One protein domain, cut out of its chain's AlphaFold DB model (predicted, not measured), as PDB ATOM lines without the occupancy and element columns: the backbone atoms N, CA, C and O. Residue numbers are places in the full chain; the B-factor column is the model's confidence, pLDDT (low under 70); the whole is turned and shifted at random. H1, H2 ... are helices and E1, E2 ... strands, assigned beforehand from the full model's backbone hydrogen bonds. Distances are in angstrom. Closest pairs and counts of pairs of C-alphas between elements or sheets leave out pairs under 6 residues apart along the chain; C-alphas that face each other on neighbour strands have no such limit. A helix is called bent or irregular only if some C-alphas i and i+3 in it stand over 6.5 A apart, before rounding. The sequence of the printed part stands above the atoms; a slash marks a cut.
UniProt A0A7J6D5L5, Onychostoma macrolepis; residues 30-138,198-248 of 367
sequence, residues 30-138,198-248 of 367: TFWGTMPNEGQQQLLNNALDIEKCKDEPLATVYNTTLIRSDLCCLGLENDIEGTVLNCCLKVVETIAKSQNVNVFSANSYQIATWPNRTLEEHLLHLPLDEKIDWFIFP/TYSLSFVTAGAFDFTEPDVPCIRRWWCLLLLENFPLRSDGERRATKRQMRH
ATOM      1  N   THR A  30     -26.209   6.279 -65.680       83.69
ATOM      2  CA  THR A  30     -25.132   5.293 -65.523       83.69
ATOM      3  C   THR A  30     -24.729   5.075 -64.060       83.69
ATOM      4  O   THR A  30     -24.256   3.994 -63.720       83.69
ATOM      5  N   PHE A  31     -24.914   6.068 -63.184       85.00
ATOM      6  CA  PHE A  31     -24.532   5.993 -61.773       85.00
ATOM      7  C   PHE A  31     -25.691   5.541 -60.881       85.00
ATOM      8  O   PHE A  31     -25.570   4.509 -60.224       85.00
ATOM      9  N   TRP A  32     -26.831   6.240 -60.891       85.69
ATOM     10  CA  TRP A  32     -27.974   5.875 -60.034       85.69
ATOM     11  C   TRP A  32     -28.822   4.721 -60.577       85.69
ATOM     12  O   TRP A  32     -29.527   4.071 -59.812       85.69
ATOM     13  N   GLY A  33     -28.787   4.468 -61.890       83.44
ATOM     14  CA  GLY A  33     -29.532   3.375 -62.523       83.44
ATOM     15  C   GLY A  33     -28.828   2.021 -62.426       83.44
ATOM     16  O   GLY A  33     -29.419   0.995 -62.758       83.44
ATOM     17  N   THR A  34     -27.572   1.999 -61.975       86.06
ATOM     18  CA  THR A  34     -26.822   0.759 -61.774       86.06
ATOM     19  C   THR A  34     -27.258   0.084 -60.477       86.06
ATOM     20  O   THR A  34     -27.286   0.705 -59.416       86.06
ATOM     21  N   MET A  35     -27.577  -1.210 -60.555       84.69
ATOM     22  CA  MET A  35     -27.999  -1.984 -59.388       84.69
ATOM     23  C   MET A  35     -26.878  -2.061 -58.340       84.69
ATOM     24  O   MET A  35     -25.748  -2.412 -58.695       84.69
ATOM     25  N   PRO A  36     -27.179  -1.787 -57.055       87.19
ATOM     26  CA  PRO A  36     -26.227  -1.970 -55.967       87.19
ATOM     27  C   PRO A  36     -25.689  -3.404 -55.918       87.19
ATOM     28  O   PRO A  36     -26.442  -4.365 -56.090       87.19
ATOM     29  N   ASN A  37     -24.394  -3.564 -55.638       89.44
ATOM     30  CA  ASN A  37     -23.838  -4.887 -55.339       89.44
ATOM     31  C   ASN A  37     -24.355  -5.414 -53.984       89.44
ATOM     32  O   ASN A  37     -24.977  -4.681 -53.218       89.44
ATOM     33  N   GLU A  38     -24.089  -6.681 -53.655       90.44
ATOM     34  CA  GLU A  38     -24.611  -7.301 -52.427       90.44
ATOM     35  C   GLU A  38     -24.232  -6.531 -51.147       90.44
ATOM     36  O   GLU A  38     -25.082  -6.313 -50.287       90.44
ATOM     37  N   GLY A  39     -22.989  -6.049 -51.044       89.50
ATOM     38  CA  GLY A  39     -22.534  -5.259 -49.896       89.50
ATOM     39  C   GLY A  39     -23.231  -3.900 -49.808       89.50
ATOM     40  O   GLY A  39     -23.691  -3.503 -48.738       89.50
ATOM     41  N   GLN A  40     -23.394  -3.218 -50.941       92.62
ATOM     42  CA  GLN A  40     -24.151  -1.967 -51.030       92.62
ATOM     43  C   GLN A  40     -25.627  -2.171 -50.675       92.62
ATOM     44  O   GLN A  40     -26.218  -1.369 -49.951       92.62
ATOM     45  N   GLN A  41     -26.223  -3.271 -51.130       92.88
ATOM     46  CA  GLN A  41     -27.599  -3.615 -50.806       92.88
ATOM     47  C   GLN A  41     -27.763  -3.889 -49.307       92.88
ATOM     48  O   GLN A  41     -28.723  -3.408 -48.710       92.88
ATOM     49  N   GLN A  42     -26.828  -4.607 -48.681       93.38
ATOM     50  CA  GLN A  42     -26.822  -4.822 -47.231       93.38
ATOM     51  C   GLN A  42     -26.676  -3.503 -46.464       93.38
ATOM     52  O   GLN A  42     -27.398  -3.281 -45.493       93.38
ATOM     53  N   LEU A  43     -25.793  -2.610 -46.920       93.62
ATOM     54  CA  LEU A  43     -25.581  -1.295 -46.318       93.62
ATOM     55  C   LEU A  43     -26.852  -0.435 -46.381       93.62
ATOM     56  O   LEU A  43     -27.270   0.112 -45.362       93.62
ATOM     57  N   LEU A  44     -27.509  -0.385 -47.546       94.44
ATOM     58  CA  LEU A  44     -28.793   0.297 -47.729       94.44
ATOM     59  C   LEU A  44     -29.901  -0.316 -46.886       94.44
ATOM     60  O   LEU A  44     -30.604   0.412 -46.194       94.44
ATOM     61  N   ASN A  45     -30.057  -1.639 -46.934       95.25
ATOM     62  CA  ASN A  45     -31.081  -2.335 -46.164       95.25
ATOM     63  C   ASN A  45     -30.884  -2.072 -44.672       95.25
ATOM     64  O   ASN A  45     -31.852  -1.811 -43.974       95.25
ATOM     65  N   ASN A  46     -29.636  -2.070 -44.193       95.19
ATOM     66  CA  ASN A  46     -29.342  -1.719 -42.817       95.19
ATOM     67  C   ASN A  46     -29.657  -0.258 -42.517       95.19
ATOM     68  O   ASN A  46     -30.209  -0.012 -41.457       95.19
ATOM     69  N   ALA A  47     -29.282   0.698 -43.374       95.19
ATOM     70  CA  ALA A  47     -29.436   2.137 -43.139       95.19
ATOM     71  C   ALA A  47     -30.885   2.642 -43.271       95.19
ATOM     72  O   ALA A  47     -31.259   3.587 -42.582       95.19
ATOM     73  N   LEU A  48     -31.700   1.988 -44.098       95.75
ATOM     74  CA  LEU A  48     -33.096   2.352 -44.368       95.75
ATOM     75  C   LEU A  48     -34.110   1.480 -43.606       95.75
ATOM     76  O   LEU A  48     -35.306   1.534 -43.887       95.75
ATOM     77  N   ASP A  49     -33.645   0.668 -42.654       95.50
ATOM     78  CA  ASP A  49     -34.492  -0.169 -41.804       95.50
ATOM     79  C   ASP A  49     -35.264   0.683 -40.785       95.50
ATOM     80  O   ASP A  49     -34.698   1.157 -39.797       95.50
ATOM     81  N   ILE A  50     -36.562   0.880 -41.021       92.50
ATOM     82  CA  ILE A  50     -37.436   1.707 -40.176       92.50
ATOM     83  C   ILE A  50     -37.741   1.088 -38.803       92.50
ATOM     84  O   ILE A  50     -38.188   1.811 -37.912       92.50
ATOM     85  N   GLU A  51     -37.475  -0.208 -38.618       95.44
ATOM     86  CA  GLU A  51     -37.691  -0.917 -37.349       95.44
ATOM     87  C   GLU A  51     -36.521  -0.713 -36.370       95.44
ATOM     88  O   GLU A  51     -36.635  -0.979 -35.171       95.44
ATOM     89  N   LYS A  52     -35.375  -0.221 -36.860       94.00
ATOM     90  CA  LYS A  52     -34.196   0.079 -36.038       94.00
ATOM     91  C   LYS A  52     -34.268   1.463 -35.393       94.00
ATOM     92  O   LYS A  52     -35.078   2.319 -35.737       94.00
ATOM     93  N   CYS A  53     -33.369   1.697 -34.434       93.38
ATOM     94  CA  CYS A  53     -33.292   2.957 -33.697       93.38
ATOM     95  C   CYS A  53     -33.081   4.152 -34.643       93.38
ATOM     96  O   CYS A  53     -32.063   4.234 -35.332       93.38
ATOM     97  N   LYS A  54     -34.028   5.097 -34.641       92.00
ATOM     98  CA  LYS A  54     -34.022   6.285 -35.513       92.00
ATOM     99  C   LYS A  54     -32.847   7.231 -35.245       92.00
ATOM    100  O   LYS A  54     -32.348   7.851 -36.179       92.00
ATOM    101  N   ASP A  55     -32.371   7.275 -34.002       92.25
ATOM    102  CA  ASP A  55     -31.259   8.131 -33.563       92.25
ATOM    103  C   ASP A  55     -29.883   7.459 -33.712       92.25
ATOM    104  O   ASP A  55     -28.864   7.989 -33.260       92.25
ATOM    105  N   GLU A  56     -29.831   6.265 -34.311       91.88
ATOM    106  CA  GLU A  56     -28.573   5.562 -34.544       91.88
ATOM    107  C   GLU A  56     -27.698   6.359 -35.523       91.88
ATOM    108  O   GLU A  56     -28.143   6.647 -36.636       91.88
ATOM    109  N   PRO A  57     -26.458   6.717 -35.152       93.88
ATOM    110  CA  PRO A  57     -25.549   7.420 -36.044       93.88
ATOM    111  C   PRO A  57     -24.990   6.457 -37.095       93.88
ATOM    112  O   PRO A  57     -24.492   5.390 -36.746       93.88
ATOM    113  N   LEU A  58     -25.021   6.848 -38.370       95.25
ATOM    114  CA  LEU A  58     -24.648   5.969 -39.487       95.25
ATOM    115  C   LEU A  58     -23.525   6.528 -40.366       95.25
ATOM    116  O   LEU A  58     -22.731   5.759 -40.901       95.25
ATOM    117  N   ALA A  59     -23.417   7.851 -40.487       94.69
ATOM    118  CA  ALA A  59     -22.395   8.506 -41.305       94.69
ATOM    119  C   ALA A  59     -21.922   9.817 -40.665       94.69
ATOM    120  O   ALA A  59     -22.574  10.379 -39.782       94.69
ATOM    121  N   THR A  60     -20.756  10.320 -41.074       93.50
ATOM    122  CA  THR A  60     -20.269  11.645 -40.653       93.50
ATOM    123  C   THR A  60     -19.748  12.438 -41.842       93.50
ATOM    124  O   THR A  60     -18.592  12.308 -42.242       93.50
ATOM    125  N   VAL A  61     -20.614  13.295 -42.378       91.25
ATOM    126  CA  VAL A  61     -20.350  14.143 -43.542       91.25
ATOM    127  C   VAL A  61     -19.755  15.458 -43.045       91.25
ATOM    128  O   VAL A  61     -20.439  16.278 -42.437       91.25
ATOM    129  N   TYR A  62     -18.447  15.628 -43.240       88.94
ATOM    130  CA  TYR A  62     -17.638  16.714 -42.664       88.94
ATOM    131  C   TYR A  62     -17.798  16.846 -41.143       88.94
ATOM    132  O   TYR A  62     -17.116  16.167 -40.377       88.94
ATOM    133  N   ASN A  63     -18.649  17.761 -40.699       85.62
ATOM    134  CA  ASN A  63     -18.918  18.102 -39.310       85.62
ATOM    135  C   ASN A  63     -20.291  17.618 -38.819       85.62
ATOM    136  O   ASN A  63     -20.569  17.703 -37.621       85.62
ATOM    137  N   THR A  64     -21.121  17.086 -39.711       89.31
ATOM    138  CA  THR A  64     -22.482  16.649 -39.412       89.31
ATOM    139  C   THR A  64     -22.513  15.134 -39.275       89.31
ATOM    140  O   THR A  64     -22.068  14.402 -40.157       89.31
ATOM    141  N   THR A  65     -23.028  14.639 -38.149       92.50
ATOM    142  CA  THR A  65     -23.328  13.211 -37.985       92.50
ATOM    143  C   THR A  65     -24.749  12.970 -38.464       92.50
ATOM    144  O   THR A  65     -25.667  13.545 -37.890       92.50
ATOM    145  N   LEU A  66     -24.901  12.122 -39.479       93.94
ATOM    146  CA  LEU A  66     -26.205  11.689 -39.966       93.94
ATOM    147  C   LEU A  66     -26.682  10.492 -39.154       93.94
ATOM    148  O   LEU A  66     -25.922   9.539 -38.925       93.94
ATOM    149  N   ILE A  67     -27.938  10.556 -38.734       94.62
ATOM    150  CA  ILE A  67     -28.640   9.469 -38.062       94.62
ATOM    151  C   ILE A  67     -29.539   8.714 -39.040       94.62
ATOM    152  O   ILE A  67     -29.729   9.101 -40.193       94.62
ATOM    153  N   ARG A  68     -30.094   7.597 -38.581       95.62
ATOM    154  CA  ARG A  68     -30.995   6.762 -39.372       95.62
ATOM    155  C   ARG A  68     -32.197   7.519 -39.920       95.62
ATOM    156  O   ARG A  68     -32.498   7.350 -41.098       95.62
ATOM    157  N   SER A  69     -32.858   8.359 -39.125       91.44
ATOM    158  CA  SER A  69     -33.989   9.152 -39.627       91.44
ATOM    159  C   SER A  69     -33.599  10.071 -40.788       91.44
ATOM    160  O   SER A  69     -34.372  10.171 -41.737       91.44
ATOM    161  N   ASP A  70     -32.391  10.645 -40.770       92.62
ATOM    162  CA  ASP A  70     -31.875  11.476 -41.869       92.62
ATOM    163  C   ASP A  70     -31.717  10.662 -43.164       92.62
ATOM    164  O   ASP A  70     -32.054  11.111 -44.257       92.62
ATOM    165  N   LEU A  71     -31.204   9.433 -43.064       93.75
ATOM    166  CA  LEU A  71     -31.056   8.570 -44.239       93.75
ATOM    167  C   LEU A  71     -32.399   8.012 -44.715       93.75
ATOM    168  O   LEU A  71     -32.576   7.841 -45.918       93.75
ATOM    169  N   CYS A  72     -33.353   7.768 -43.816       90.38
ATOM    170  CA  CYS A  72     -34.709   7.357 -44.176       90.38
ATOM    171  C   CYS A  72     -35.507   8.480 -44.854       90.38
ATOM    172  O   CYS A  72     -36.306   8.187 -45.743       90.38
ATOM    173  N   CYS A  73     -35.315   9.748 -44.468       86.75
ATOM    174  CA  CYS A  73     -35.997  10.868 -45.121       86.75
ATOM    175  C   CYS A  73     -35.463  11.115 -46.547       86.75
ATOM    176  O   CYS A  73     -36.215  11.497 -47.440       86.75
ATOM    177  N   LEU A  74     -34.189  10.787 -46.785       89.56
ATOM    178  CA  LEU A  74     -33.569  10.794 -48.107       89.56
ATOM    179  C   LEU A  74     -33.938   9.561 -48.949       89.56
ATOM    180  O   LEU A  74     -34.410   9.708 -50.069       89.56
ATOM    181  N   GLY A  75     -33.695   8.353 -48.433       85.38
ATOM    182  CA  GLY A  75     -33.669   7.105 -49.208       85.38
ATOM    183  C   GLY A  75     -35.014   6.412 -49.424       85.38
ATOM    184  O   GLY A  75     -35.090   5.495 -50.244       85.38
ATOM    185  N   LEU A  76     -36.053   6.818 -48.693       86.12
ATOM    186  CA  LEU A  76     -37.431   6.332 -48.839       86.12
ATOM    187  C   LEU A  76     -38.316   7.435 -49.440       86.12
ATOM    188  O   LEU A  76     -37.856   8.558 -49.630       86.12
ATOM    189  N   GLU A  77     -39.582   7.133 -49.728       81.94
ATOM    190  CA  GLU A  77     -40.584   8.091 -50.234       81.94
ATOM    191  C   GLU A  77     -41.092   9.029 -49.123       81.94
ATOM    192  O   GLU A  77     -42.264   9.038 -48.764       81.94
ATOM    193  N   ASN A  78     -40.173   9.801 -48.547       77.75
ATOM    194  CA  ASN A  78     -40.426  10.787 -47.500       77.75
ATOM    195  C   ASN A  78     -39.998  12.189 -47.960       77.75
ATOM    196  O   ASN A  78     -39.232  12.343 -48.918       77.75
ATOM    197  N   ASP A  79     -40.427  13.223 -47.244       78.88
ATOM    198  CA  ASP A  79     -39.884  14.564 -47.442       78.88
ATOM    199  C   ASP A  79     -38.438  14.629 -46.949       78.88
ATOM    200  O   ASP A  79     -38.118  14.183 -45.846       78.88
ATOM    201  N   ILE A  80     -37.556  15.193 -47.773       84.69
ATOM    202  CA  ILE A  80     -36.147  15.372 -47.418       84.69
ATOM    203  C   ILE A  80     -36.045  16.440 -46.325       84.69
ATOM    204  O   ILE A  80     -36.613  17.525 -46.448       84.69
ATOM    205  N   GLU A  81     -35.276  16.170 -45.274       85.38
ATOM    206  CA  GLU A  81     -35.021  17.145 -44.211       85.38
ATOM    207  C   GLU A  81     -33.784  18.017 -44.487       85.38
ATOM    208  O   GLU A  81     -32.846  17.632 -45.190       85.38
ATOM    209  N   GLY A  82     -33.746  19.206 -43.875       84.12
ATOM    210  CA  GLY A  82     -32.684  20.191 -44.099       84.12
ATOM    211  C   GLY A  82     -31.273  19.683 -43.773       84.12
ATOM    212  O   GLY A  82     -30.330  20.022 -44.487       84.12
ATOM    213  N   THR A  83     -31.110  18.843 -42.742       89.12
ATOM    214  CA  THR A  83     -29.804  18.302 -42.320       89.12
ATOM    215  C   THR A  83     -29.177  17.471 -43.431       89.12
ATOM    216  O   THR A  83     -28.027  17.708 -43.813       89.12
ATOM    217  N   VAL A  84     -29.933  16.504 -43.961       89.75
ATOM    218  CA  VAL A  84     -29.437  15.606 -45.006       89.75
ATOM    219  C   VAL A  84     -29.291  16.343 -46.336       89.75
ATOM    220  O   VAL A  84     -28.289  16.138 -47.016       89.75
ATOM    221  N   LEU A  85     -30.192  17.283 -46.656       90.06
ATOM    222  CA  LEU A  85     -30.065  18.143 -47.835       90.06
ATOM    223  C   LEU A  85     -28.755  18.939 -47.811       90.06
ATOM    224  O   LEU A  85     -27.995  18.903 -48.777       90.06
ATOM    225  N   ASN A  86     -28.455  19.614 -46.696       91.12
ATOM    226  CA  ASN A  86     -27.211  20.371 -46.539       91.12
ATOM    227  C   ASN A  86     -25.977  19.471 -46.703       91.12
ATOM    228  O   ASN A  86     -24.989  19.883 -47.308       91.12
ATOM    229  N   CYS A  87     -26.030  18.232 -46.204       93.12
ATOM    230  CA  CYS A  87     -24.953  17.264 -46.407       93.12
ATOM    231  C   CYS A  87     -24.792  16.897 -47.886       93.12
ATOM    232  O   CYS A  87     -23.670  16.941 -48.389       93.12
ATOM    233  N   CYS A  88     -25.885  16.601 -48.597       92.81
ATOM    234  CA  CYS A  88     -25.849  16.329 -50.036       92.81
ATOM    235  C   CYS A  88     -25.246  17.506 -50.816       92.81
ATOM    236  O   CYS A  88     -24.371  17.296 -51.650       92.81
ATOM    237  N   LEU A  89     -25.631  18.747 -50.504       93.00
ATOM    238  CA  LEU A  89     -25.092  19.939 -51.167       93.00
ATOM    239  C   LEU A  89     -23.593  20.147 -50.904       93.00
ATOM    240  O   LEU A  89     -22.847  20.461 -51.830       93.00
ATOM    241  N   LYS A  90     -23.101  19.870 -49.691       92.62
ATOM    242  CA  LYS A  90     -21.650  19.875 -49.420       92.62
ATOM    243  C   LYS A  90     -20.893  18.800 -50.192       92.62
ATOM    244  O   LYS A  90     -19.744  19.002 -50.588       92.62
ATOM    245  N   VAL A  91     -21.538  17.671 -50.452       92.44
ATOM    246  CA  VAL A  91     -20.973  16.645 -51.323       92.44
ATOM    247  C   VAL A  91     -20.971  17.097 -52.787       92.44
ATOM    248  O   VAL A  91     -19.972  16.860 -53.464       92.44
ATOM    249  N   VAL A  92     -21.996  17.824 -53.254       91.75
ATOM    250  CA  VAL A  92     -21.986  18.484 -54.577       91.75
ATOM    251  C   VAL A  92     -20.777  19.413 -54.708       91.75
ATOM    252  O   VAL A  92     -20.065  19.309 -55.703       91.75
ATOM    253  N   GLU A  93     -20.472  20.242 -53.699       92.44
ATOM    254  CA  GLU A  93     -19.266  21.094 -53.714       92.44
ATOM    255  C   GLU A  93     -17.983  20.273 -53.906       92.44
ATOM    256  O   GLU A  93     -17.089  20.661 -54.654       92.44
ATOM    257  N   THR A  94     -17.885  19.111 -53.257       92.19
ATOM    258  CA  THR A  94     -16.693  18.252 -53.355       92.19
ATOM    259  C   THR A  94     -16.577  17.557 -54.703       92.19
ATOM    260  O   THR A  94     -15.479  17.501 -55.260       92.19
ATOM    261  N   ILE A  95     -17.692  17.074 -55.251       90.81
ATOM    262  CA  ILE A  95     -17.729  16.495 -56.597       90.81
ATOM    263  C   ILE A  95     -17.332  17.567 -57.620       90.81
ATOM    264  O   ILE A  95     -16.441  17.334 -58.434       90.81
ATOM    265  N   ALA A  96     -17.914  18.763 -57.539       90.69
ATOM    266  CA  ALA A  96     -17.611  19.872 -58.442       90.69
ATOM    267  C   ALA A  96     -16.146  20.316 -58.352       90.69
ATOM    268  O   ALA A  96     -15.470  20.476 -59.369       90.69
ATOM    269  N   LYS A  97     -15.603  20.398 -57.132       91.19
ATOM    270  CA  LYS A  97     -14.190  20.714 -56.906       91.19
ATOM    271  C   LYS A  97     -13.253  19.689 -57.544       91.19
ATOM    272  O   LYS A  97     -12.212  20.074 -58.072       91.19
ATOM    273  N   SER A  98     -13.616  18.402 -57.547       89.06
ATOM    274  CA  SER A  98     -12.842  17.362 -58.249       89.06
ATOM    275  C   SER A  98     -12.810  17.565 -59.773       89.06
ATOM    276  O   SER A  98     -11.886  17.108 -60.442       89.06
ATOM    277  N   GLN A  99     -13.783  18.309 -60.305       87.50
ATOM    278  CA  GLN A  99     -13.913  18.693 -61.712       87.50
ATOM    279  C   GLN A  99     -13.412  20.124 -61.976       87.50
ATOM    280  O   GLN A  99     -13.624  20.660 -63.060       87.50
ATOM    281  N   ASN A 100     -12.713  20.727 -61.007       90.81
ATOM    282  CA  ASN A 100     -12.168  22.082 -61.078       90.81
ATOM    283  C   ASN A 100     -13.234  23.183 -61.254       90.81
ATOM    284  O   ASN A 100     -12.963  24.206 -61.880       90.81
ATOM    285  N   VAL A 101     -14.426  22.969 -60.688       92.56
ATOM    286  CA  VAL A 101     -15.504  23.963 -60.580       92.56
ATOM    287  C   VAL A 101     -15.647  24.364 -59.112       92.56
ATOM    288  O   VAL A 101     -15.799  23.499 -58.245       92.56
ATOM    289  N   ASN A 102     -15.578  25.662 -58.813       94.81
ATOM    290  CA  ASN A 102     -15.709  26.177 -57.455       94.81
ATOM    291  C   ASN A 102     -17.165  26.514 -57.131       94.81
ATOM    292  O   ASN A 102     -17.782  27.365 -57.772       94.81
ATOM    293  N   VAL A 103     -17.713  25.857 -56.114       95.12
ATOM    294  CA  VAL A 103     -19.140  25.911 -55.794       95.12
ATOM    295  C   VAL A 103     -19.318  26.243 -54.332       95.12
ATOM    296  O   VAL A 103     -18.679  25.639 -53.470       95.12
ATOM    297  N   PHE A 104     -20.240  27.154 -54.057       95.88
ATOM    298  CA  PHE A 104     -20.697  27.455 -52.715       95.88
ATOM    299  C   PHE A 104     -22.166  27.067 -52.562       95.88
ATOM    300  O   PHE A 104     -23.029  27.552 -53.286       95.88
ATOM    301  N   SER A 105     -22.469  26.231 -51.577       94.19
ATOM    302  CA  SER A 105     -23.827  25.944 -51.126       94.19
ATOM    303  C   SER A 105     -24.089  26.579 -49.765       94.19
ATOM    304  O   SER A 105     -23.357  26.363 -48.789       94.19
ATOM    305  N   ALA A 106     -25.154  27.378 -49.708       92.81
ATOM    306  CA  ALA A 106     -25.618  27.995 -48.479       92.81
ATOM    307  C   ALA A 106     -26.344  26.975 -47.592       92.81
ATOM    308  O   ALA A 106     -26.983  26.040 -48.075       92.81
ATOM    309  N   ASN A 107     -26.274  27.167 -46.274       89.19
ATOM    310  CA  ASN A 107     -26.979  26.310 -45.330       89.19
ATOM    311  C   ASN A 107     -28.479  26.646 -45.329       89.19
ATOM    312  O   ASN A 107     -28.858  27.779 -45.030       89.19
ATOM    313  N   SER A 108     -29.336  25.658 -45.587       88.31
ATOM    314  CA  SER A 108     -30.794  25.836 -45.640       88.31
ATOM    315  C   SER A 108     -31.401  26.433 -44.367       88.31
ATOM    316  O   SER A 108     -32.352  27.208 -44.448       88.31
ATOM    317  N   TYR A 109     -30.831  26.152 -43.192       86.31
ATOM    318  CA  TYR A 109     -31.291  26.736 -41.931       86.31
ATOM    319  C   TYR A 109     -30.985  28.226 -41.830       86.31
ATOM    320  O   TYR A 109     -31.727  28.953 -41.178       86.31
ATOM    321  N   GLN A 110     -29.909  28.690 -42.469       86.06
ATOM    322  CA  GLN A 110     -29.606  30.118 -42.550       86.06
ATOM    323  C   GLN A 110     -30.556  30.799 -43.532       86.06
ATOM    324  O   GLN A 110     -31.160  31.808 -43.173       86.06
ATOM    325  N   ILE A 111     -30.749  30.212 -44.718       87.19
ATOM    326  CA  ILE A 111     -31.663  30.737 -45.745       87.19
ATOM    327  C   ILE A 111     -33.083  30.897 -45.202       87.19
ATOM    328  O   ILE A 111     -33.699  31.937 -45.404       87.19
ATOM    329  N   ALA A 112     -33.577  29.929 -44.426       84.69
ATOM    330  CA  ALA A 112     -34.904  29.999 -43.814       84.69
ATOM    331  C   ALA A 112     -35.106  31.208 -42.874       84.69
ATOM    332  O   ALA A 112     -36.239  31.554 -42.553       84.69
ATOM    333  N   THR A 113     -34.024  31.852 -42.417       82.44
ATOM    334  CA  THR A 113     -34.079  33.049 -41.556       82.44
ATOM    335  C   THR A 113     -33.980  34.364 -42.324       82.44
ATOM    336  O   THR A 113     -34.041  35.423 -41.705       82.44
ATOM    337  N   TRP A 114     -33.782  34.315 -43.643       84.25
ATOM    338  CA  TRP A 114     -33.597  35.494 -44.485       84.25
ATOM    339  C   TRP A 114     -34.841  36.366 -44.677       84.25
ATOM    340  O   TRP A 114     -34.647  37.583 -44.776       84.25
ATOM    341  N   PRO A 115     -36.077  35.829 -44.691       79.75
ATOM    342  CA  PRO A 115     -37.269  36.666 -44.636       79.75
ATOM    343  C   PRO A 115     -37.202  37.590 -43.415       79.75
ATOM    344  O   PRO A 115     -36.984  37.126 -42.292       79.75
ATOM    345  N   ASN A 116     -37.398  38.894 -43.619       76.25
ATOM    346  CA  ASN A 116     -37.255  39.963 -42.609       76.25
ATOM    347  C   ASN A 116     -35.818  40.346 -42.188       76.25
ATOM    348  O   ASN A 116     -35.652  41.068 -41.202       76.25
ATOM    349  N   ARG A 117     -34.781  39.902 -42.907       79.12
ATOM    350  CA  ARG A 117     -33.392  40.349 -42.694       79.12
ATOM    351  C   ARG A 117     -32.967  41.386 -43.726       79.12
ATOM    352  O   ARG A 117     -33.506  41.456 -44.829       79.12
ATOM    353  N   THR A 118     -31.985  42.192 -43.351       80.31
ATOM    354  CA  THR A 118     -31.349  43.159 -44.251       80.31
ATOM    355  C   THR A 118     -30.380  42.467 -45.210       80.31
ATOM    356  O   THR A 118     -29.840  41.405 -44.902       80.31
ATOM    357  N   LEU A 119     -30.106  43.102 -46.355       82.44
ATOM    358  CA  LEU A 119     -29.132  42.593 -47.326       82.44
ATOM    359  C   LEU A 119     -27.744  42.401 -46.696       82.44
ATOM    360  O   LEU A 119     -27.099  41.388 -46.936       82.44
ATOM    361  N   GLU A 120     -27.302  43.331 -45.846       81.12
ATOM    362  CA  GLU A 120     -26.018  43.225 -45.139       81.12
ATOM    363  C   GLU A 120     -25.923  41.939 -44.306       81.12
ATOM    364  O   GLU A 120     -24.894  41.267 -44.329       81.12
ATOM    365  N   GLU A 121     -27.005  41.550 -43.624       80.69
ATOM    366  CA  GLU A 121     -27.059  40.306 -42.849       80.69
ATOM    367  C   GLU A 121     -27.012  39.057 -43.741       80.69
ATOM    368  O   GLU A 121     -26.401  38.061 -43.352       80.69
ATOM    369  N   HIS A 122     -27.613  39.093 -44.937       84.88
ATOM    370  CA  HIS A 122     -27.528  37.981 -45.897       84.88
ATOM    371  C   HIS A 122     -26.089  37.759 -46.379       84.88
ATOM    372  O   HIS A 122     -25.641  36.617 -46.502       84.88
ATOM    373  N   LEU A 123     -25.350  38.848 -46.608       85.94
ATOM    374  CA  LEU A 123     -23.987  38.826 -47.145       85.94
ATOM    375  C   LEU A 123     -22.942  38.281 -46.158       85.94
ATOM    376  O   LEU A 123     -21.923  37.753 -46.600       85.94
ATOM    377  N   LEU A 124     -23.192  38.337 -44.841       84.06
ATOM    378  CA  LEU A 124     -22.253  37.874 -43.799       84.06
ATOM    379  C   LEU A 124     -21.819  36.408 -43.941       84.06
ATOM    380  O   LEU A 124     -20.803  36.004 -43.374       84.06
ATOM    381  N   HIS A 125     -22.610  35.595 -44.637       80.38
ATOM    382  CA  HIS A 125     -22.374  34.162 -44.793       80.38
ATOM    383  C   HIS A 125     -21.897  33.772 -46.193       80.38
ATOM    384  O   HIS A 125     -21.679  32.586 -46.438       80.38
ATOM    385  N   LEU A 126     -21.734  34.741 -47.098       89.19
ATOM    386  CA  LEU A 126     -21.297  34.492 -48.466       89.19
ATOM    387  C   LEU A 126     -19.780  34.693 -48.604       89.19
ATOM    388  O   LEU A 126     -19.229  35.635 -48.032       89.19
ATOM    389  N   PRO A 127     -19.090  33.847 -49.384       90.94
ATOM    390  CA  PRO A 127     -17.657  33.971 -49.641       90.94
ATOM    391  C   PRO A 127     -17.376  35.057 -50.696       90.94
ATOM    392  O   PRO A 127     -16.952  34.759 -51.807       90.94
ATOM    393  N   LEU A 128     -17.632  36.326 -50.360       87.62
ATOM    394  CA  LEU A 128     -17.498  37.453 -51.300       87.62
ATOM    395  C   LEU A 128     -16.053  37.708 -51.760       87.62
ATOM    396  O   LEU A 128     -15.841  38.265 -52.834       87.62
ATOM    397  N   ASP A 129     -15.069  37.288 -50.964       86.75
ATOM    398  CA  ASP A 129     -13.642  37.437 -51.275       86.75
ATOM    399  C   ASP A 129     -13.092  36.295 -52.151       86.75
ATOM    400  O   ASP A 129     -11.925  36.317 -52.552       86.75
ATOM    401  N   GLU A 130     -13.904  35.275 -52.446       88.44
ATOM    402  CA  GLU A 130     -13.502  34.115 -53.236       88.44
ATOM    403  C   GLU A 130     -14.164  34.128 -54.614       88.44
ATOM    404  O   GLU A 130     -15.338  34.456 -54.774       88.44
ATOM    405  N   LYS A 131     -13.420  33.701 -55.641       92.06
ATOM    406  CA  LYS A 131     -14.007  33.468 -56.960       92.06
ATOM    407  C   LYS A 131     -14.818  32.173 -56.927       92.06
ATOM    408  O   LYS A 131     -14.239  31.089 -57.008       92.06
ATOM    409  N   ILE A 132     -16.135  32.299 -56.829       95.88
ATOM    410  CA  ILE A 132     -17.088  31.190 -56.904       95.88
ATOM    411  C   ILE A 132     -17.707  31.141 -58.306       95.88
ATOM    412  O   ILE A 132     -18.176  32.163 -58.805       95.88
ATOM    413  N   ASP A 133     -17.729  29.958 -58.922       95.56
ATOM    414  CA  ASP A 133     -18.351  29.745 -60.234       95.56
ATOM    415  C   ASP A 133     -19.869  29.539 -60.096       95.56
ATOM    416  O   ASP A 133     -20.637  30.060 -60.899       95.56
ATOM    417  N   TRP A 134     -20.309  28.824 -59.050       96.19
ATOM    418  CA  TRP A 134     -21.728  28.573 -58.780       96.19
ATOM    419  C   TRP A 134     -22.114  28.769 -57.316       96.19
ATOM    420  O   TRP A 134     -21.479  28.221 -56.414       96.19
ATOM    421  N   PHE A 135     -23.223  29.468 -57.089       96.25
ATOM    422  CA  PHE A 135     -23.889  29.540 -55.791       96.25
ATOM    423  C   PHE A 135     -25.165  28.698 -55.797       96.25
ATOM    424  O   PHE A 135     -25.944  28.755 -56.747       96.25
ATOM    425  N   ILE A 136     -25.397  27.949 -54.718       95.06
ATOM    426  CA  ILE A 136     -26.594  27.133 -54.498       95.06
ATOM    427  C   ILE A 136     -27.296  27.612 -53.227       95.06
ATOM    428  O   ILE A 136     -26.729  27.544 -52.134       95.06
ATOM    429  N   PHE A 137     -28.552  28.035 -53.354       94.25
ATOM    430  CA  PHE A 137     -29.386  28.490 -52.244       94.25
ATOM    431  C   PHE A 137     -30.609  27.575 -52.078       94.25
ATOM    432  O   PHE A 137     -31.609  27.745 -52.784       94.25
ATOM    433  N   PRO A 138     -30.558  26.591 -51.162       91.62
ATOM    434  CA  PRO A 138     -31.721  25.773 -50.840       91.62
ATOM    435  C   PRO A 138     -32.734  26.581 -50.023       91.62
ATOM    436  O   PRO A 138     -32.415  27.085 -48.945       91.62
ATOM    437  N   THR A 198     -33.816  18.349 -58.370       57.97
ATOM    438  CA  THR A 198     -32.796  17.291 -58.493       57.97
ATOM    439  C   THR A 198     -31.642  17.710 -59.436       57.97
ATOM    440  O   THR A 198     -30.640  17.018 -59.596       57.97
ATOM    441  N   TYR A 199     -31.744  18.907 -60.014       64.19
ATOM    442  CA  TYR A 199     -30.899  19.497 -61.037       64.19
ATOM    443  C   TYR A 199     -29.622  20.133 -60.485       64.19
ATOM    444  O   TYR A 199     -28.714  20.422 -61.260       64.19
ATOM    445  N   SER A 200     -29.518  20.346 -59.168       59.94
ATOM    446  CA  SER A 200     -28.371  21.050 -58.571       59.94
ATOM    447  C   SER A 200     -27.034  20.383 -58.918       59.94
ATOM    448  O   SER A 200     -26.083  21.066 -59.282       59.94
ATOM    449  N   LEU A 201     -26.961  19.043 -58.881       58.34
ATOM    450  CA  LEU A 201     -25.754  18.317 -59.292       58.34
ATOM    451  C   LEU A 201     -25.552  18.363 -60.819       58.34
ATOM    452  O   LEU A 201     -24.416  18.486 -61.273       58.34
ATOM    453  N   SER A 202     -26.624  18.294 -61.615       63.22
ATOM    454  CA  SER A 202     -26.553  18.310 -63.084       63.22
ATOM    455  C   SER A 202     -26.060  19.646 -63.641       63.22
ATOM    456  O   SER A 202     -25.149  19.641 -64.465       63.22
ATOM    457  N   PHE A 203     -26.591  20.776 -63.158       64.44
ATOM    458  CA  PHE A 203     -26.160  22.116 -63.579       64.44
ATOM    459  C   PHE A 203     -24.687  22.353 -63.249       64.44
ATOM    460  O   PHE A 203     -23.906  22.757 -64.105       64.44
ATOM    461  N   VAL A 204     -24.297  22.032 -62.017       62.12
ATOM    462  CA  VAL A 204     -22.954  22.311 -61.504       62.12
ATOM    463  C   VAL A 204     -21.878  21.434 -62.150       62.12
ATOM    464  O   VAL A 204     -20.749  21.881 -62.335       62.12
ATOM    465  N   THR A 205     -22.207  20.190 -62.508       61.06
ATOM    466  CA  THR A 205     -21.252  19.252 -63.135       61.06
ATOM    467  C   THR A 205     -21.347  19.209 -64.662       61.06
ATOM    468  O   THR A 205     -20.737  18.339 -65.287       61.06
ATOM    469  N   ALA A 206     -22.120  20.121 -65.272       59.34
ATOM    470  CA  ALA A 206     -22.429  20.123 -66.705       59.34
ATOM    471  C   ALA A 206     -22.910  18.744 -67.220       59.34
ATOM    472  O   ALA A 206     -22.580  18.314 -68.330       59.34
ATOM    473  N   GLY A 207     -23.651  18.015 -66.381       60.16
ATOM    474  CA  GLY A 207     -24.192  16.697 -66.695       60.16
ATOM    475  C   GLY A 207     -25.381  16.791 -67.648       60.16
ATOM    476  O   GLY A 207     -26.200  17.704 -67.544       60.16
ATOM    477  N   ALA A 208     -25.498  15.832 -68.571       59.56
ATOM    478  CA  ALA A 208     -26.687  15.714 -69.407       59.56
ATOM    479  C   ALA A 208     -27.904  15.384 -68.533       59.56
ATOM    480  O   ALA A 208     -27.852  14.487 -67.694       59.56
ATOM    481  N   PHE A 209     -28.997  16.111 -68.739       64.56
ATOM    482  CA  PHE A 209     -30.246  15.892 -68.025       64.56
ATOM    483  C   PHE A 209     -30.935  14.620 -68.548       64.56
ATOM    484  O   PHE A 209     -31.510  14.641 -69.636       64.56
ATOM    485  N   ASP A 210     -30.834  13.504 -67.816       67.75
ATOM    486  CA  ASP A 210     -31.316  12.188 -68.273       67.75
ATOM    487  C   ASP A 210     -32.205  11.425 -67.266       67.75
ATOM    488  O   ASP A 210     -32.426  10.224 -67.447       67.75
ATOM    489  N   PHE A 211     -32.748  12.092 -66.237       73.62
ATOM    490  CA  PHE A 211     -33.657  11.459 -65.273       73.62
ATOM    491  C   PHE A 211     -35.113  11.923 -65.408       73.62
ATOM    492  O   PHE A 211     -35.423  13.002 -65.905       73.62
ATOM    493  N   THR A 212     -36.012  11.059 -64.951       75.62
ATOM    494  CA  THR A 212     -37.466  11.229 -64.933       75.62
ATOM    495  C   THR A 212     -38.000  10.968 -63.522       75.62
ATOM    496  O   THR A 212     -37.287  10.414 -62.688       75.62
ATOM    497  N   GLU A 213     -39.252  11.326 -63.232       77.31
ATOM    498  CA  GLU A 213     -39.880  11.056 -61.925       77.31
ATOM    499  C   GLU A 213     -39.736   9.579 -61.465       77.31
ATOM    500  O   GLU A 213     -39.349   9.356 -60.316       77.31
ATOM    501  N   PRO A 214     -39.893   8.555 -62.336       84.31
ATOM    502  CA  PRO A 214     -39.612   7.159 -61.982       84.31
ATOM    503  C   PRO A 214     -38.178   6.854 -61.522       84.31
ATOM    504  O   PRO A 214     -37.953   5.826 -60.886       84.31
ATOM    505  N   ASP A 215     -37.200   7.701 -61.846       83.00
ATOM    506  CA  ASP A 215     -35.806   7.520 -61.431       83.00
ATOM    507  C   ASP A 215     -35.546   8.046 -60.005       83.00
ATOM    508  O   ASP A 215     -34.540   7.677 -59.393       83.00
ATOM    509  N   VAL A 216     -36.444   8.865 -59.437       82.88
ATOM    510  CA  VAL A 216     -36.267   9.515 -58.123       82.88
ATOM    511  C   VAL A 216     -35.987   8.514 -56.990       82.88
ATOM    512  O   VAL A 216     -35.050   8.759 -56.224       82.88
ATOM    513  N   PRO A 217     -36.684   7.364 -56.865       86.50
ATOM    514  CA  PRO A 217     -36.358   6.372 -55.838       86.50
ATOM    515  C   PRO A 217     -34.938   5.801 -55.981       86.50
ATOM    516  O   PRO A 217     -34.238   5.604 -54.984       86.50
ATOM    517  N   CYS A 218     -34.479   5.568 -57.214       88.44
ATOM    518  CA  CYS A 218     -33.117   5.105 -57.485       88.44
ATOM    519  C   CYS A 218     -32.085   6.180 -57.121       88.44
ATOM    520  O   CYS A 218     -31.102   5.871 -56.450       88.44
ATOM    521  N   ILE A 219     -32.344   7.441 -57.480       87.12
ATOM    522  CA  ILE A 219     -31.494   8.594 -57.143       87.12
ATOM    523  C   ILE A 219     -31.377   8.762 -55.625       87.12
ATOM    524  O   ILE A 219     -30.275   8.921 -55.101       87.12
ATOM    525  N   ARG A 220     -32.497   8.673 -54.902       89.88
ATOM    526  CA  ARG A 220     -32.560   8.756 -53.436       89.88
ATOM    527  C   ARG A 220     -31.708   7.682 -52.758       89.88
ATOM    528  O   ARG A 220     -30.869   7.989 -51.912       89.88
ATOM    529  N   ARG A 221     -31.859   6.420 -53.174       91.06
ATOM    530  CA  ARG A 221     -31.045   5.302 -52.659       91.06
ATOM    531  C   ARG A 221     -29.571   5.447 -53.032       91.06
ATOM    532  O   ARG A 221     -28.702   5.147 -52.215       91.06
ATOM    533  N   TRP A 222     -29.281   5.919 -54.240       91.31
ATOM    534  CA  TRP A 222     -27.919   6.183 -54.686       91.31
ATOM    535  C   TRP A 222     -27.244   7.280 -53.846       91.31
ATOM    536  O   TRP A 222     -26.106   7.090 -53.421       91.31
ATOM    537  N   TRP A 223     -27.953   8.356 -53.490       92.00
ATOM    538  CA  TRP A 223     -27.441   9.355 -52.547       92.00
ATOM    539  C   TRP A 223     -27.138   8.760 -51.170       92.00
ATOM    540  O   TRP A 223     -26.071   9.030 -50.620       92.00
ATOM    541  N   CYS A 224     -28.010   7.903 -50.626       93.88
ATOM    542  CA  CYS A 224     -27.722   7.211 -49.366       93.88
ATOM    543  C   CYS A 224     -26.432   6.383 -49.452       93.88
ATOM    544  O   CYS A 224     -25.600   6.463 -48.550       93.88
ATOM    545  N   LEU A 225     -26.239   5.625 -50.538       93.25
ATOM    546  CA  LEU A 225     -24.999   4.875 -50.767       93.25
ATOM    547  C   LEU A 225     -23.783   5.791 -50.838       93.25
ATOM    548  O   LEU A 225     -22.778   5.531 -50.183       93.25
ATOM    549  N   LEU A 226     -23.889   6.877 -51.597       92.38
ATOM    550  CA  LEU A 226     -22.803   7.824 -51.785       92.38
ATOM    551  C   LEU A 226     -22.374   8.458 -50.453       92.38
ATOM    552  O   LEU A 226     -21.175   8.580 -50.199       92.38
ATOM    553  N   LEU A 227     -23.323   8.784 -49.570       94.44
ATOM    554  CA  LEU A 227     -23.030   9.268 -48.218       94.44
ATOM    555  C   LEU A 227     -22.394   8.177 -47.342       94.44
ATOM    556  O   LEU A 227     -21.380   8.427 -46.695       94.44
ATOM    557  N   LEU A 228     -22.957   6.968 -47.329       93.88
ATOM    558  CA  LEU A 228     -22.501   5.874 -46.465       93.88
ATOM    559  C   LEU A 228     -21.106   5.350 -46.842       93.88
ATOM    560  O   LEU A 228     -20.310   5.053 -45.953       93.88
ATOM    561  N   GLU A 229     -20.791   5.247 -48.135       92.94
ATOM    562  CA  GLU A 229     -19.512   4.697 -48.609       92.94
ATOM    563  C   GLU A 229     -18.359   5.706 -48.533       92.94
ATOM    564  O   GLU A 229     -17.220   5.312 -48.282       92.94
ATOM    565  N   ASN A 230     -18.628   7.005 -48.712       93.44
ATOM    566  CA  ASN A 230     -17.575   8.031 -48.718       93.44
ATOM    567  C   ASN A 230     -17.391   8.730 -47.365       93.44
ATOM    568  O   ASN A 230     -16.345   9.334 -47.126       93.44
ATOM    569  N   PHE A 231     -18.384   8.657 -46.475       93.94
ATOM    570  CA  PHE A 231     -18.376   9.361 -45.191       93.94
ATOM    571  C   PHE A 231     -18.697   8.420 -44.022       93.94
ATOM    572  O   PHE A 231     -19.679   8.643 -43.300       93.94
ATOM    573  N   PRO A 232     -17.871   7.375 -43.801       90.50
ATOM    574  CA  PRO A 232     -18.107   6.411 -42.737       90.50
ATOM    575  C   PRO A 232     -18.183   7.099 -41.372       90.50
ATOM    576  O   PRO A 232     -17.571   8.147 -41.130       90.50
ATOM    577  N   LEU A 233     -18.952   6.501 -40.462       90.56
ATOM    578  CA  LEU A 233     -19.113   7.024 -39.114       90.56
ATOM    579  C   LEU A 233     -17.749   7.173 -38.426       90.56
ATOM    580  O   LEU A 233     -17.021   6.200 -38.230       90.56
ATOM    581  N   ARG A 234     -17.431   8.399 -38.005       85.25
ATOM    582  CA  ARG A 234     -16.237   8.663 -37.197       85.25
ATOM    583  C   ARG A 234     -16.357   8.012 -35.825       85.25
ATOM    584  O   ARG A 234     -17.441   7.973 -35.235       85.25
ATOM    585  N   SER A 235     -15.224   7.600 -35.267       82.31
ATOM    586  CA  SER A 235     -15.172   7.081 -33.902       82.31
ATOM    587  C   SER A 235     -15.690   8.107 -32.883       82.31
ATOM    588  O   SER A 235     -15.652   9.324 -33.096       82.31
ATOM    589  N   ASP A 236     -16.151   7.637 -31.723       75.25
ATOM    590  CA  ASP A 236     -16.608   8.504 -30.625       75.25
ATOM    591  C   ASP A 236     -15.571   9.558 -30.227       75.25
ATOM    592  O   ASP A 236     -15.927  10.705 -29.932       75.25
ATOM    593  N   GLY A 237     -14.290   9.179 -30.230       75.62
ATOM    594  CA  GLY A 237     -13.175  10.072 -29.920       75.62
ATOM    595  C   GLY A 237     -13.070  11.224 -30.918       75.62
ATOM    596  O   GLY A 237     -13.039  12.389 -30.515       75.62
ATOM    597  N   GLU A 238     -13.105  10.916 -32.213       75.69
ATOM    598  CA  GLU A 238     -13.039  11.906 -33.295       75.69
ATOM    599  C   GLU A 238     -14.264  12.825 -33.312       75.69
ATOM    600  O   GLU A 238     -14.131  14.037 -33.498       75.69
ATOM    601  N   ARG A 239     -15.462  12.286 -33.050       72.75
ATOM    602  CA  ARG A 239     -16.693  13.088 -32.952       72.75
ATOM    603  C   ARG A 239     -16.624  14.074 -31.787       72.75
ATOM    604  O   ARG A 239     -16.969  15.246 -31.944       72.75
ATOM    605  N   ARG A 240     -16.134  13.639 -30.620       72.12
ATOM    606  CA  ARG A 240     -15.928  14.520 -29.453       72.12
ATOM    607  C   ARG A 240     -14.851  15.573 -29.716       72.12
ATOM    608  O   ARG A 240     -15.042  16.722 -29.323       72.12
ATOM    609  N   ALA A 241     -13.754  15.209 -30.380       71.25
ATOM    610  CA  ALA A 241     -12.691  16.140 -30.755       71.25
ATOM    611  C   ALA A 241     -13.186  17.201 -31.752       71.25
ATOM    612  O   ALA A 241     -12.993  18.390 -31.514       71.25
ATOM    613  N   THR A 242     -13.926  16.788 -32.786       65.94
ATOM    614  CA  THR A 242     -14.533  17.698 -33.774       65.94
ATOM    615  C   THR A 242     -15.489  18.678 -33.089       65.94
ATOM    616  O   THR A 242     -15.348  19.885 -33.254       65.94
ATOM    617  N   LYS A 243     -16.387  18.200 -32.210       63.72
ATOM    618  CA  LYS A 243     -17.278  19.079 -31.422       63.72
ATOM    619  C   LYS A 243     -16.510  20.074 -30.541       63.72
ATOM    620  O   LYS A 243     -16.968  21.198 -30.357       63.72
ATOM    621  N   ARG A 244     -15.358  19.685 -29.980       64.44
ATOM    622  CA  ARG A 244     -14.488  20.594 -29.208       64.44
ATOM    623  C   ARG A 244     -13.813  21.637 -30.098       64.44
ATOM    624  O   ARG A 244     -13.736  22.790 -29.698       64.44
ATOM    625  N   GLN A 245     -13.367  21.244 -31.287       59.03
ATOM    626  CA  GLN A 245     -12.741  22.148 -32.248       59.03
ATOM    627  C   GLN A 245     -13.746  23.162 -32.802       59.03
ATOM    628  O   GLN A 245     -13.450  24.346 -32.825       59.03
ATOM    629  N   MET A 246     -14.970  22.743 -33.132       56.34
ATOM    630  CA  MET A 246     -16.022  23.654 -33.608       56.34
ATOM    631  C   MET A 246     -16.420  24.695 -32.562       56.34
ATOM    632  O   MET A 246     -16.577  25.861 -32.901       56.34
ATOM    633  N   ARG A 247     -16.467  24.312 -31.277       55.19
ATOM    634  CA  ARG A 247     -16.645  25.270 -30.170       55.19
ATOM    635  C   ARG A 247     -15.527  26.314 -30.080       55.19
ATOM    636  O   ARG A 247     -15.755  27.369 -29.502       55.19
ATOM    637  N   HIS A 248     -14.338  26.003 -30.601       49.59
ATOM    638  CA  HIS A 248     -13.204  26.923 -30.676       49.59
ATOM    639  C   HIS A 248     -13.197  27.773 -31.957       49.59
ATOM    640  O   HIS A 248     -12.673  28.883 -31.917       49.59
TER     641      HIS A 248
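Overview. This is residues 30 to 138 and 198 to 248 of the 367 residues of a protein of Onychostoma macrolepis (UniProt A0A7J6D5L5). What does the model look like? Helix H3 runs through the middle; on one side of it H7 packs crosswise on H1 and H2 near the small hairpin E1 and E2, and on the other side E3 of a two-strand parallel sheet, E3 and E4, packs on it. Beyond that sheet residues 115 to 121 stick out, while H8 ends the printed part and touches no helix. What is it made of? The printed part has 160 residues, mostly helix by class, with eight named helices and four named strands in the order H1 E1 E2 H2 H3 E3 H4 H5 E4 H6 H7 H8. It is compact, with a radius of gyration of the C-alphas of 16.9 A and spans of 49 by 42 by 31 A.

Arrangement. What do the first elements touch? H1, residues 38 to 47, touches residues 221 to 228 alone of H7, residues 213 to 230, about perpendicular at 86 degrees; the closest C-alphas, of Leu 44 and Leu 225, are 6.7 A apart. E1, residues 57 to 61, and E2, residues 64 to 67, form an antiparallel hairpin, with N 58 and O 66 within hydrogen-bond range at 2.9 A. H2, residues 68 to 75, touches residues 217 to 224 alone of H7 at a steep tilt of 42 degrees, opposite ways, closest at the C-alphas of Gly 75 and Arg 220, 4.7 A. What does H3 touch? H3, residues 82 to 98, touches H2 with residues 83 to 84 alone, closest at the C-alphas of Asp 70 and Val 84, 5.7 A. Its residues 92 to 96 alone touch H6, residues 200 to 204, closest at the C-alphas of Val 92 and Leu 201, 6.0 A. How do the later strands pair? E3, residues 103 to 105, and E4, residues 134 to 138, are parallel, with N 136 and O 104 within hydrogen-bond range at 2.8 A. With H4, residues 108 to 111, and H5, residues 119 to 123, between them, they make a strand-helix-strand unit, two parallel strands joined through helices, its crossover right-handed. H4 only just touches H3, with 3 pairs of C-alphas within 8 A. Are the helices' backbones whole? Every O i to N i+4 pair is within hydrogen-bond range in H1, H2, H3, H5, H6 and H8, residues 236 to 248, but 12 of 14 in H7; H4 is too short for one. H7 is only just irregular, with C-alphas 214 and 217 7.0 A apart.

Along the chain. Where do the first and last elements lie? H1 begins at C-alpha 38, (-24.611, -7.301, -52.427), and H8 ends at C-alpha 248, (-13.204, 26.923, -30.676). Which elements are long? H7 measures 26.1 A from first to last C-alpha, H3 24.5 A and H8 18.7 A.

Size, cuts and confidence. How large is it, and is it cut? The two C-alphas farthest apart, of Glu 38 and Thr 118, are 51.6 A apart. Residues 139 to 197 are not printed, and C-alphas 138 and 198 are 11.5 A apart across the cut; of the links printed whole, none is long. Where is confidence low? Residues 198 to 210 and 242 to 248 have pLDDT under 70, and the mean of the printed part is 85.2.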